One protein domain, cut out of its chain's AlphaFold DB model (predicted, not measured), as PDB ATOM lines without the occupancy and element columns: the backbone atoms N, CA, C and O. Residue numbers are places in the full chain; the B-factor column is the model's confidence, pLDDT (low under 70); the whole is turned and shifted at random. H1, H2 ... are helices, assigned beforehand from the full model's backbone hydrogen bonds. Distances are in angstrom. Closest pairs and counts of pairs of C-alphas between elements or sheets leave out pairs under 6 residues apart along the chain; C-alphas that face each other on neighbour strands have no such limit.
ATOM      1  N   GLN A  71     107.364 139.846 112.176       78.75
ATOM      2  CA  GLN A  71     105.935 140.159 112.107       78.75
ATOM      3  C   GLN A  71     105.706 141.467 111.344       78.75
ATOM      4  O   GLN A  71     104.966 141.466 110.374       78.75
ATOM      5  N   ASP A  72     106.433 142.530 111.695       80.25
ATOM      6  CA  ASP A  72     106.315 143.829 111.025       80.25
ATOM      7  C   ASP A  72     106.590 143.736 109.516       80.25
ATOM      8  O   ASP A  72     105.905 144.366 108.715       80.25
ATOM      9  N   THR A  73     107.579 142.929 109.108       81.75
ATOM     10  CA  THR A  73     107.870 142.706 107.688       81.75
ATOM     11  C   THR A  73     106.731 141.958 107.001       81.75
ATOM     12  O   THR A  73     106.361 142.316 105.890       81.75
ATOM     13  N   LEU A  74     106.157 140.937 107.643       86.00
ATOM     14  CA  LEU A  74     105.007 140.209 107.104       86.00
ATOM     15  C   LEU A  74     103.774 141.111 106.993       86.00
ATOM     16  O   LEU A  74     103.136 141.122 105.944       86.00
ATOM     17  N   ASP A  75     103.489 141.911 108.018       87.81
ATOM     18  CA  ASP A  75     102.375 142.860 108.032       87.81
ATOM     19  C   ASP A  75     102.539 143.909 106.921       87.81
ATOM     20  O   ASP A  75     101.580 144.241 106.223       87.81
ATOM     21  N   GLN A  76     103.767 144.388 106.693       85.50
ATOM     22  CA  GLN A  76     104.069 145.289 105.585       85.50
ATOM     23  C   GLN A  76     103.876 144.614 104.218       85.50
ATOM     24  O   GLN A  76     103.271 145.210 103.331       85.50
ATOM     25  N   LEU A  77     104.322 143.365 104.047       87.81
ATOM     26  CA  LEU A  77     104.121 142.610 102.803       87.81
ATOM     27  C   LEU A  77     102.635 142.342 102.519       87.81
ATOM     28  O   LEU A  77     102.233 142.337 101.357       87.81
ATOM     29  N   VAL A  78     101.818 142.136 103.558       91.62
ATOM     30  CA  VAL A  78     100.357 142.027 103.425       91.62
ATOM     31  C   VAL A  78      99.746 143.366 103.029       91.62
ATOM     32  O   VAL A  78      98.924 143.424 102.119       91.62
ATOM     33  N   LYS A  79     100.167 144.455 103.681       91.31
ATOM     34  CA  LYS A  79      99.694 145.812 103.386       91.31
ATOM     35  C   LYS A  79     100.018 146.254 101.956       91.31
ATOM     36  O   LYS A  79      99.226 146.967 101.355       91.31
ATOM     37  N   GLU A  80     101.167 145.846 101.426       86.44
ATOM     38  CA  GLU A  80     101.577 146.086 100.034       86.44
ATOM     39  C   GLU A  80     100.987 145.058  99.048       86.44
ATOM     40  O   GLU A  80     101.368 145.048  97.880       86.44
ATOM     41  N   GLU A  81     100.081 144.187  99.508       88.44
ATOM     42  CA  GLU A  81      99.395 143.156  98.714       88.44
ATOM     43  C   GLU A  81     100.339 142.144  98.029       88.44
ATOM     44  O   GLU A  81      99.957 141.432  97.102       88.44
ATOM     45  N   VAL A  82     101.576 142.017  98.521       86.38
ATOM     46  CA  VAL A  82     102.583 141.064  98.017       86.38
ATOM     47  C   VAL A  82     102.206 139.630  98.394       86.38
ATOM     48  O   VAL A  82     102.418 138.680  97.635       86.38
ATOM     49  N   ILE A  83     101.638 139.464  99.589       88.81
ATOM     50  CA  ILE A  83     101.084 138.207 100.091       88.81
ATOM     51  C   ILE A  83      99.735 138.460 100.758       88.81
ATOM     52  O   ILE A  83      99.463 139.531 101.280       88.81
ATOM     53  N   THR A  84      98.885 137.440 100.791       92.25
ATOM     54  CA  THR A  84      97.651 137.464 101.592       92.25
ATOM     55  C   THR A  84      97.959 137.245 103.072       92.25
ATOM     56  O   THR A  84      98.924 136.541 103.379       92.25
ATOM     57  N   GLN A  85      97.072 137.685 103.969       92.19
ATOM     58  CA  GLN A  85      97.180 137.398 105.407       92.19
ATOM     59  C   GLN A  85      97.341 135.897 105.703       92.19
ATOM     60  O   GLN A  85      98.249 135.516 106.432       92.19
ATOM     61  N   ASN A  86      96.558 135.035 105.044       92.75
ATOM     62  CA  ASN A  86      96.660 133.581 105.221       92.75
ATOM     63  C   ASN A  86      98.083 133.059 104.941       92.75
ATOM     64  O   ASN A  86      98.627 132.271 105.707       92.75
ATOM     65  N   LYS A  87      98.718 133.550 103.869       89.88
ATOM     66  CA  LYS A  87     100.109 133.202 103.533       89.88
ATOM     67  C   LYS A  87     101.105 133.748 104.553       89.88
ATOM     68  O   LYS A  87     102.065 133.056 104.875       89.88
ATOM     69  N   ALA A  88     100.897 134.958 105.069       90.44
ATOM     70  CA  ALA A  88     101.737 135.502 106.135       90.44
ATOM     71  C   ALA A  88     101.685 134.622 107.396       90.44
ATOM     72  O   ALA A  88     102.729 134.309 107.973       90.44
ATOM     73  N   ASP A  89     100.493 134.151 107.763       91.50
ATOM     74  CA  ASP A  89     100.288 133.270 108.913       91.50
ATOM     75  C   ASP A  89     100.931 131.886 108.700       91.50
ATOM     76  O   ASP A  89     101.597 131.370 109.599       91.50
ATOM     77  N   GLU A  90     100.822 131.308 107.498       92.00
ATOM     78  CA  GLU A  90     101.494 130.048 107.140       92.00
ATOM     79  C   GLU A  90     103.025 130.165 107.188       92.00
ATOM     80  O   GLU A  90     103.706 129.303 107.752       92.00
ATOM     81  N   ILE A  91     103.580 131.252 106.642       88.88
ATOM     82  CA  ILE A  91     105.019 131.543 106.696       88.88
ATOM     83  C   ILE A  91     105.477 131.652 108.150       88.88
ATOM     84  O   ILE A  91     106.490 131.057 108.527       88.88
ATOM     85  N   LYS A  92     104.729 132.384 108.980       87.75
ATOM     86  CA  LYS A  92     105.028 132.550 110.404       87.75
ATOM     87  C   LYS A  92     105.010 131.213 111.139       87.75
ATOM     88  O   LYS A  92     105.988 130.876 111.805       87.75
ATOM     89  N   ALA A  93     103.960 130.417 110.954       87.06
ATOM     90  CA  ALA A  93     103.847 129.092 111.558       87.06
ATOM     91  C   ALA A  93     105.017 128.179 111.153       87.06
ATOM     92  O   ALA A  93     105.569 127.452 111.984       87.06
ATOM     93  N   TYR A  94     105.450 128.250 109.892       87.38
ATOM     94  CA  TYR A  94     106.605 127.500 109.411       87.38
ATOM     95  C   TYR A  94     107.925 127.966 110.051       87.38
ATOM     96  O   TYR A  94     108.745 127.140 110.464       87.38
ATOM     97  N   ILE A  95     108.130 129.279 110.190       81.81
ATOM     98  CA  ILE A  95     109.303 129.854 110.868       81.81
ATOM     99  C   ILE A  95     109.348 129.430 112.342       81.81
ATOM    100  O   ILE A  95     110.423 129.053 112.829       81.81
ATOM    101  N   ASP A  96     108.206 129.443 113.029       79.81
ATOM    102  CA  ASP A  96     108.079 129.033 114.429       79.81
ATOM    103  C   ASP A  96     108.374 127.541 114.602       79.81
ATOM    104  O   ASP A  96     109.158 127.161 115.478       79.81
ATOM    105  N   LYS A  97     107.852 126.692 113.709       83.31
ATOM    106  CA  LYS A  97     108.185 125.264 113.668       83.31
ATOM    107  C   LYS A  97     109.694 125.046 113.510       83.31
ATOM    108  O   LYS A  97     110.299 124.324 114.302       83.31
ATOM    109  N   LEU A  98     110.334 125.733 112.559       79.62
ATOM    110  CA  LEU A  98     111.790 125.662 112.381       79.62
ATOM    111  C   LEU A  98     112.554 126.167 113.614       79.62
ATOM    112  O   LEU A  98     113.667 125.718 113.893       79.62
ATOM    113  N   LEU A 117     115.703 129.591 103.622       82.31
ATOM    114  CA  LEU A 117     114.317 129.645 104.103       82.31
ATOM    115  C   LEU A 117     113.329 129.755 102.936       82.31
ATOM    116  O   LEU A 117     112.327 129.047 102.930       82.31
ATOM    117  N   PHE A 118     113.625 130.581 101.930       85.56
ATOM    118  CA  PHE A 118     112.740 130.726 100.777       85.56
ATOM    119  C   PHE A 118     112.682 129.449  99.942       85.56
ATOM    120  O   PHE A 118     111.602 129.062  99.511       85.56
ATOM    121  N   THR A 119     113.802 128.738  99.778       83.94
ATOM    122  CA  THR A 119     113.809 127.421  99.117       83.94
ATOM    123  C   THR A 119     112.910 126.426  99.847       83.94
ATOM    124  O   THR A 119     112.168 125.685  99.207       83.94
ATOM    125  N   GLN A 120     112.939 126.425 101.181       85.75
ATOM    126  CA  GLN A 120     112.083 125.558 101.985       85.75
ATOM    127  C   GLN A 120     110.605 125.950 101.870       85.75
ATOM    128  O   GLN A 120     109.766 125.076 101.674       85.75
ATOM    129  N   LEU A 121     110.278 127.243 101.939       88.00
ATOM    130  CA  LEU A 121     108.902 127.731 101.777       88.00
ATOM    131  C   LEU A 121     108.330 127.365 100.398       88.00
ATOM    132  O   LEU A 121     107.180 126.942 100.311       88.00
ATOM    133  N   VAL A 122     109.146 127.455  99.342       89.81
ATOM    134  CA  VAL A 122     108.758 127.039  97.985       89.81
ATOM    135  C   VAL A 122     108.592 125.524  97.883       89.81
ATOM    136  O   VAL A 122     107.584 125.046  97.380       89.81
ATOM    137  N   THR A 123     109.539 124.749  98.418       90.75
ATOM    138  CA  THR A 123     109.480 123.273  98.382       90.75
ATOM    139  C   THR A 123     108.268 122.726  99.142       90.75
ATOM    140  O   THR A 123     107.689 121.722  98.738       90.75
ATOM    141  N   ASN A 124     107.861 123.389 100.230       88.44
ATOM    142  CA  ASN A 124     106.668 123.030 101.002       88.44
ATOM    143  C   ASN A 124     105.370 123.614 100.416       88.44
ATOM    144  O   ASN A 124     104.331 123.520 101.062       88.44
ATOM    145  N   ASN A 125     105.413 124.205  99.215       90.62
ATOM    146  CA  ASN A 125     104.274 124.822  98.529       90.62
ATOM    147  C   ASN A 125     103.570 125.942  99.324       90.62
ATOM    148  O   ASN A 125     102.418 126.256  99.044       90.62
ATOM    149  N   ILE A 126     104.258 126.566 100.287       90.00
ATOM    150  CA  ILE A 126     103.749 127.734 101.029       90.00
ATOM    151  C   ILE A 126     103.846 128.987 100.143       90.00
ATOM    152  O   ILE A 126     102.974 129.856 100.141       90.00
ATOM    153  N   LEU A 127     104.916 129.071  99.347       88.88
ATOM    154  CA  LEU A 127     105.155 130.141  98.381       88.88
ATOM    155  C   LEU A 127     105.380 129.569  96.982       88.88
ATOM    156  O   LEU A 127     105.945 128.488  96.831       88.88
ATOM    157  N   THR A 128     105.015 130.321  95.945       90.12
ATOM    158  CA  THR A 128     105.566 130.073  94.605       90.12
ATOM    159  C   THR A 128     106.976 130.661  94.501       90.12
ATOM    160  O   THR A 128     107.362 131.525  95.294       90.12
ATOM    161  N   GLN A 129     107.754 130.219  93.509       87.75
ATOM    162  CA  GLN A 129     109.084 130.783  93.254       87.75
ATOM    163  C   GLN A 129     109.016 132.294  92.980       87.75
ATOM    164  O   GLN A 129     109.792 133.053  93.548       87.75
ATOM    165  N   GLU A 130     108.032 132.724  92.187       87.00
ATOM    166  CA  GLU A 130     107.782 134.137  91.898       87.00
ATOM    167  C   GLU A 130     107.493 134.930  93.177       87.00
ATOM    168  O   GLU A 130     108.156 135.926  93.443       87.00
ATOM    169  N   GLN A 131     106.596 134.435  94.039       86.00
ATOM    170  CA  GLN A 131     106.306 135.092  95.314       86.00
ATOM    171  C   GLN A 131     107.536 135.174  96.218       86.00
ATOM    172  O   GLN A 131     107.764 136.196  96.860       86.00
ATOM    173  N   ALA A 132     108.342 134.113  96.280       86.06
ATOM    174  CA  ALA A 132     109.566 134.116  97.067       86.06
ATOM    175  C   ALA A 132     110.568 135.166  96.565       86.06
ATOM    176  O   ALA A 132     111.223 135.820  97.376       86.06
ATOM    177  N   ASP A 133     110.682 135.352  95.252       84.69
ATOM    178  CA  ASP A 133     111.590 136.334  94.666       84.69
ATOM    179  C   ASP A 133     111.062 137.769  94.830       84.69
ATOM    180  O   ASP A 133     111.832 138.650  95.224       84.69
ATOM    181  N   THR A 134     109.751 137.992  94.689       85.56
ATOM    182  CA  THR A 134     109.111 139.276  95.020       85.56
ATOM    183  C   THR A 134     109.312 139.641  96.490       85.56
ATOM    184  O   THR A 134     109.722 140.758  96.796       85.56
ATOM    185  N   ILE A 135     109.093 138.701  97.416       86.19
ATOM    186  CA  ILE A 135     109.290 138.940  98.852       86.19
ATOM    187  C   ILE A 135     110.755 139.283  99.148       86.19
ATOM    188  O   ILE A 135     111.018 140.223  99.893       86.19
ATOM    189  N   LYS A 136     111.728 138.578  98.551       84.56
ATOM    190  CA  LYS A 136     113.154 138.917  98.713       84.56
ATOM    191  C   LYS A 136     113.468 140.326  98.218       84.56
ATOM    192  O   LYS A 136     114.218 141.032  98.888       84.56
ATOM    193  N   ALA A 137     112.932 140.717  97.062       83.06
ATOM    194  CA  ALA A 137     113.118 142.060  96.522       83.06
ATOM    195  C   ALA A 137     112.530 143.116  97.471       83.06
ATOM    196  O   ALA A 137     113.213 144.074  97.819       83.06
ATOM    197  N   LYS A 138     111.323 142.872  97.988       83.75
ATOM    198  CA  LYS A 138     110.657 143.756  98.948       83.75
ATOM    199  C   LYS A 138     111.376 143.865 100.286       83.75
ATOM    200  O   LYS A 138     111.514 144.959 100.811       83.75
ATOM    201  N   ILE A 139     111.912 142.772 100.820       82.00
ATOM    202  CA  ILE A 139     112.718 142.817 102.051       82.00
ATOM    203  C   ILE A 139     113.968 143.680 101.862       82.00
ATOM    204  O   ILE A 139     114.347 144.399 102.785       82.00
ATOM    205  N   ARG A 140     114.616 143.608 100.688       80.81
ATOM    206  CA  ARG A 140     115.755 144.481 100.366       80.81
ATOM    207  C   ARG A 140     115.310 145.940 100.326       80.81
ATOM    208  O   ARG A 140     115.849 146.728 101.087       80.81
ATOM    209  N   GLU A 141     114.252 146.243  99.577       81.69
ATOM    210  CA  GLU A 141     113.681 147.594  99.489       81.69
ATOM    211  C   GLU A 141     113.351 148.175 100.877       81.69
ATOM    212  O   GLU A 141     113.758 149.289 101.198       81.69
ATOM    213  N   ILE A 142     112.688 147.400 101.741       80.12
ATOM    214  CA  ILE A 142     112.364 147.805 103.117       80.12
ATOM    215  C   ILE A 142     113.639 148.075 103.924       80.12
ATOM    216  O   ILE A 142     113.715 149.055 104.668       80.12
ATOM    217  N   ALA A 143     114.644 147.204 103.813       80.31
ATOM    218  CA  ALA A 143     115.903 147.367 104.531       80.31
ATOM    219  C   ALA A 143     116.671 148.618 104.072       80.31
ATOM    220  O   ALA A 143     117.223 149.326 104.919       80.31
ATOM    221  N   ASP A 144     116.663 148.902 102.771       80.25
ATOM    222  CA  ASP A 144     117.330 150.057 102.172       80.25
ATOM    223  C   ASP A 144     116.616 151.357 102.572       80.25
ATOM    224  O   ASP A 144     117.248 152.273 103.098       80.25
ATOM    225  N   GLN A 145     115.281 151.397 102.502       82.69
ATOM    226  CA  GLN A 145     114.482 152.528 103.000       82.69
ATOM    227  C   GLN A 145     114.742 152.805 104.488       82.69
ATOM    228  O   GLN A 145     114.959 153.950 104.891       82.69
ATOM    229  N   GLN A 146     114.780 151.760 105.324       81.88
ATOM    230  CA  GLN A 146     115.111 151.905 106.744       81.88
ATOM    231  C   GLN A 146     116.542 152.413 106.956       81.88
ATOM    232  O   GLN A 146     116.801 153.161 107.904       81.88
ATOM    233  N   HIS A 147     117.495 151.995 106.119       82.75
ATOM    234  CA  HIS A 147     118.870 152.474 106.199       82.75
ATOM    235  C   HIS A 147     118.972 153.957 105.835       82.75
ATOM    236  O   HIS A 147     119.555 154.721 106.610       82.75
ATOM    237  N   GLN A 148     118.350 154.362 104.728       86.62
ATOM    238  CA  GLN A 148     118.292 155.750 104.274       86.62
ATOM    239  C   GLN A 148     117.621 156.651 105.309       86.62
ATOM    240  O   GLN A 148     118.154 157.708 105.649       86.62
ATOM    241  N   GLN A 149     116.504 156.207 105.889       88.25
ATOM    242  CA  GLN A 149     115.818 156.956 106.938       88.25
ATOM    243  C   GLN A 149     116.725 157.183 108.153       88.25
ATOM    244  O   GLN A 149     116.824 158.302 108.647       88.25
ATOM    245  N   ARG A 150     117.460 156.158 108.602       87.81
ATOM    246  CA  ARG A 150     118.410 156.297 109.721       87.81
ATOM    247  C   ARG A 150     119.514 157.307 109.435       87.81
ATOM    248  O   ARG A 150     119.893 158.060 110.333       87.81
ATOM    249  N   ILE A 151     120.040 157.307 108.212       91.12
ATOM    250  CA  ILE A 151     121.046 158.283 107.782       91.12
ATOM    251  C   ILE A 151     120.439 159.686 107.818       91.12
ATOM    252  O   ILE A 151     121.012 160.573 108.445       91.12
ATOM    253  N   SER A 152     119.257 159.864 107.224       92.69
ATOM    254  CA  SER A 152     118.533 161.138 107.199       92.69
ATOM    255  C   SER A 152     118.267 161.683 108.606       92.69
ATOM    256  O   SER A 152     118.589 162.835 108.894       92.69
ATOM    257  N   ASP A 153     117.739 160.858 109.510       92.88
ATOM    258  CA  ASP A 153     117.449 161.255 110.891       92.88
ATOM    259  C   ASP A 153     118.725 161.650 111.649       92.88
ATOM    260  O   ASP A 153     118.744 162.641 112.383       92.88
ATOM    261  N   SER A 154     119.818 160.908 111.435       91.94
ATOM    262  CA  SER A 154     121.116 161.212 112.048       91.94
ATOM    263  C   SER A 154     121.693 162.526 111.523       91.94
ATOM    264  O   SER A 154     122.199 163.329 112.303       91.94
ATOM    265  N   LEU A 155     121.580 162.784 110.217       95.44
ATOM    266  CA  LEU A 155     122.010 164.039 109.603       95.44
ATOM    267  C   LEU A 155     121.194 165.223 110.109       95.44
ATOM    268  O   LEU A 155     121.775 166.235 110.492       95.44
ATOM    269  N   LYS A 156     119.868 165.080 110.190       95.69
ATOM    270  CA  LYS A 156     118.985 166.113 110.735       95.69
ATOM    271  C   LYS A 156     119.400 166.510 112.153       95.69
ATOM    272  O   LYS A 156     119.554 167.695 112.433       95.69
ATOM    273  N   ALA A 157     119.672 165.530 113.014       94.25
ATOM    274  CA  ALA A 157     120.139 165.792 114.374       94.25
ATOM    275  C   ALA A 157     121.494 166.528 114.415       94.25
ATOM    276  O   ALA A 157     121.730 167.340 115.308       94.25
ATOM    277  N   LEU A 158     122.399 166.265 113.468       95.25
ATOM    278  CA  LEU A 158     123.697 166.950 113.386       95.25
ATOM    279  C   LEU A 158     123.578 168.373 112.834       95.25
ATOM    280  O   LEU A 158     124.308 169.252 113.292       95.25
ATOM    281  N   VAL A 159     122.659 168.604 111.893       97.38
ATOM    282  CA  VAL A 159     122.330 169.946 111.392       97.38
ATOM    283  C   VAL A 159     121.727 170.790 112.512       97.38
ATOM    284  O   VAL A 159     122.166 171.915 112.734       97.38
ATOM    285  N   GLU A 160     120.785 170.236 113.280       96.31
ATOM    286  CA  GLU A 160     120.185 170.909 114.442       96.31
ATOM    287  C   GLU A 160     121.226 171.264 115.516       96.31
ATOM    288  O   GLU A 160     121.150 172.328 116.128       96.31
ATOM    289  N   LYS A 161     122.240 170.409 115.716       94.69
ATOM    290  CA  LYS A 161     123.385 170.673 116.609       94.69
ATOM    291  C   LYS A 161     124.418 171.644 116.013       94.69
ATOM    292  O   LYS A 161     125.379 171.988 116.699       94.69
ATOM    293  N   GLY A 162     124.270 172.050 114.750       94.31
ATOM    294  CA  GLY A 162     125.236 172.885 114.030       94.31
ATOM    295  C   GLY A 162     126.576 172.198 113.751       94.31
ATOM    296  O   GLY A 162     127.553 172.869 113.437       94.31
ATOM    297  N   THR A 163     126.651 170.869 113.884       96.25
ATOM    298  CA  THR A 163     127.879 170.095 113.640       96.25
ATOM    299  C   THR A 163     128.201 170.014 112.151       96.25
ATOM    300  O   THR A 163     129.368 170.049 111.772       96.25
ATOM    301  N   VAL A 164     127.174 169.930 111.306       95.62
ATOM    302  CA  VAL A 164     127.281 169.988 109.842       95.62
ATOM    303  C   VAL A 164     126.276 171.000 109.302       95.62
ATOM    304  O   VAL A 164     125.248 171.256 109.927       95.62
TER     305      VAL A 164
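AT A GLANCE: This is residues 71 to 98 and 117 to 164 of the 343 residues of an uncharacterized protein of Thermincola ferriacetica (UniProt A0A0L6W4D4). One long helix, H4, makes the length of the domain, with a small head of three short helices, H1, H2 and H3, gathered near its first end. H1 and H2 make one helical hairpin, H3 folds back on the start of H4 to make a second, and residues 144 to 154 and 157 to 162 stick out as a bare arm. The printed part has 76 residues with four named helices, H1 to H4 in that order, and no named strand: all helix. It is only just loose, close to extended, with a radius of gyration of the C-alphas of 17.0 A and spans of 55 by 23 by 21 A.

HOW THE PARTS SIT: H1, residues 71 to 79, touches H2, residues 85 to 98, closest at the C-alphas of Leu 74 and Ala 88, 5.8 A apart; this hairpin has a shallow tilt of 24 degrees, opposite ways. H2 is close to but not clearly touching H3, residues 117 to 123; their closest C-alphas, of Ile 91 and Leu 121, are 7.3 A apart. H3 touches H4, residues 129 to 160, with residues 129 to 132 of H4 alone. The closest C-alphas of this hairpin, of Phe 118 and Ala 132, are 5.9 A apart, at a shallow tilt of 20 degrees, opposite ways. H1 and H4 only just touch, with 3 pairs of C-alphas within 8 A, by residues 135 to 139 of H4 alone; the closest, of Thr 73 and Ile 139, are 7.4 A apart. Their tilt of 71 degrees is only just about perpendicular. H1 and H3 are apart, as are H2 and H4. In H1, H2, H3 and H4 every O i to N i+4 pair is within hydrogen-bond range.

IN THESE COORDINATES: H1 begins at C-alpha 71, (105.935, 140.159, 112.107). H2 is 20.0 A long. H4 runs 46.7 A from C-alpha 129 at (109.084, 130.783, 93.254) to C-alpha 160 at (120.185, 170.909, 114.442).

THE WHOLE: The two C-alphas farthest apart, of Asn 124 and Gly 162, are 54.8 A apart. Residues 99 to 116 are not printed; C-alphas 98 and 117 are 9.5 A apart across this cut. The links H1 to H2 and H3 to H4 are tight. No printed residue has a pLDDT under 70.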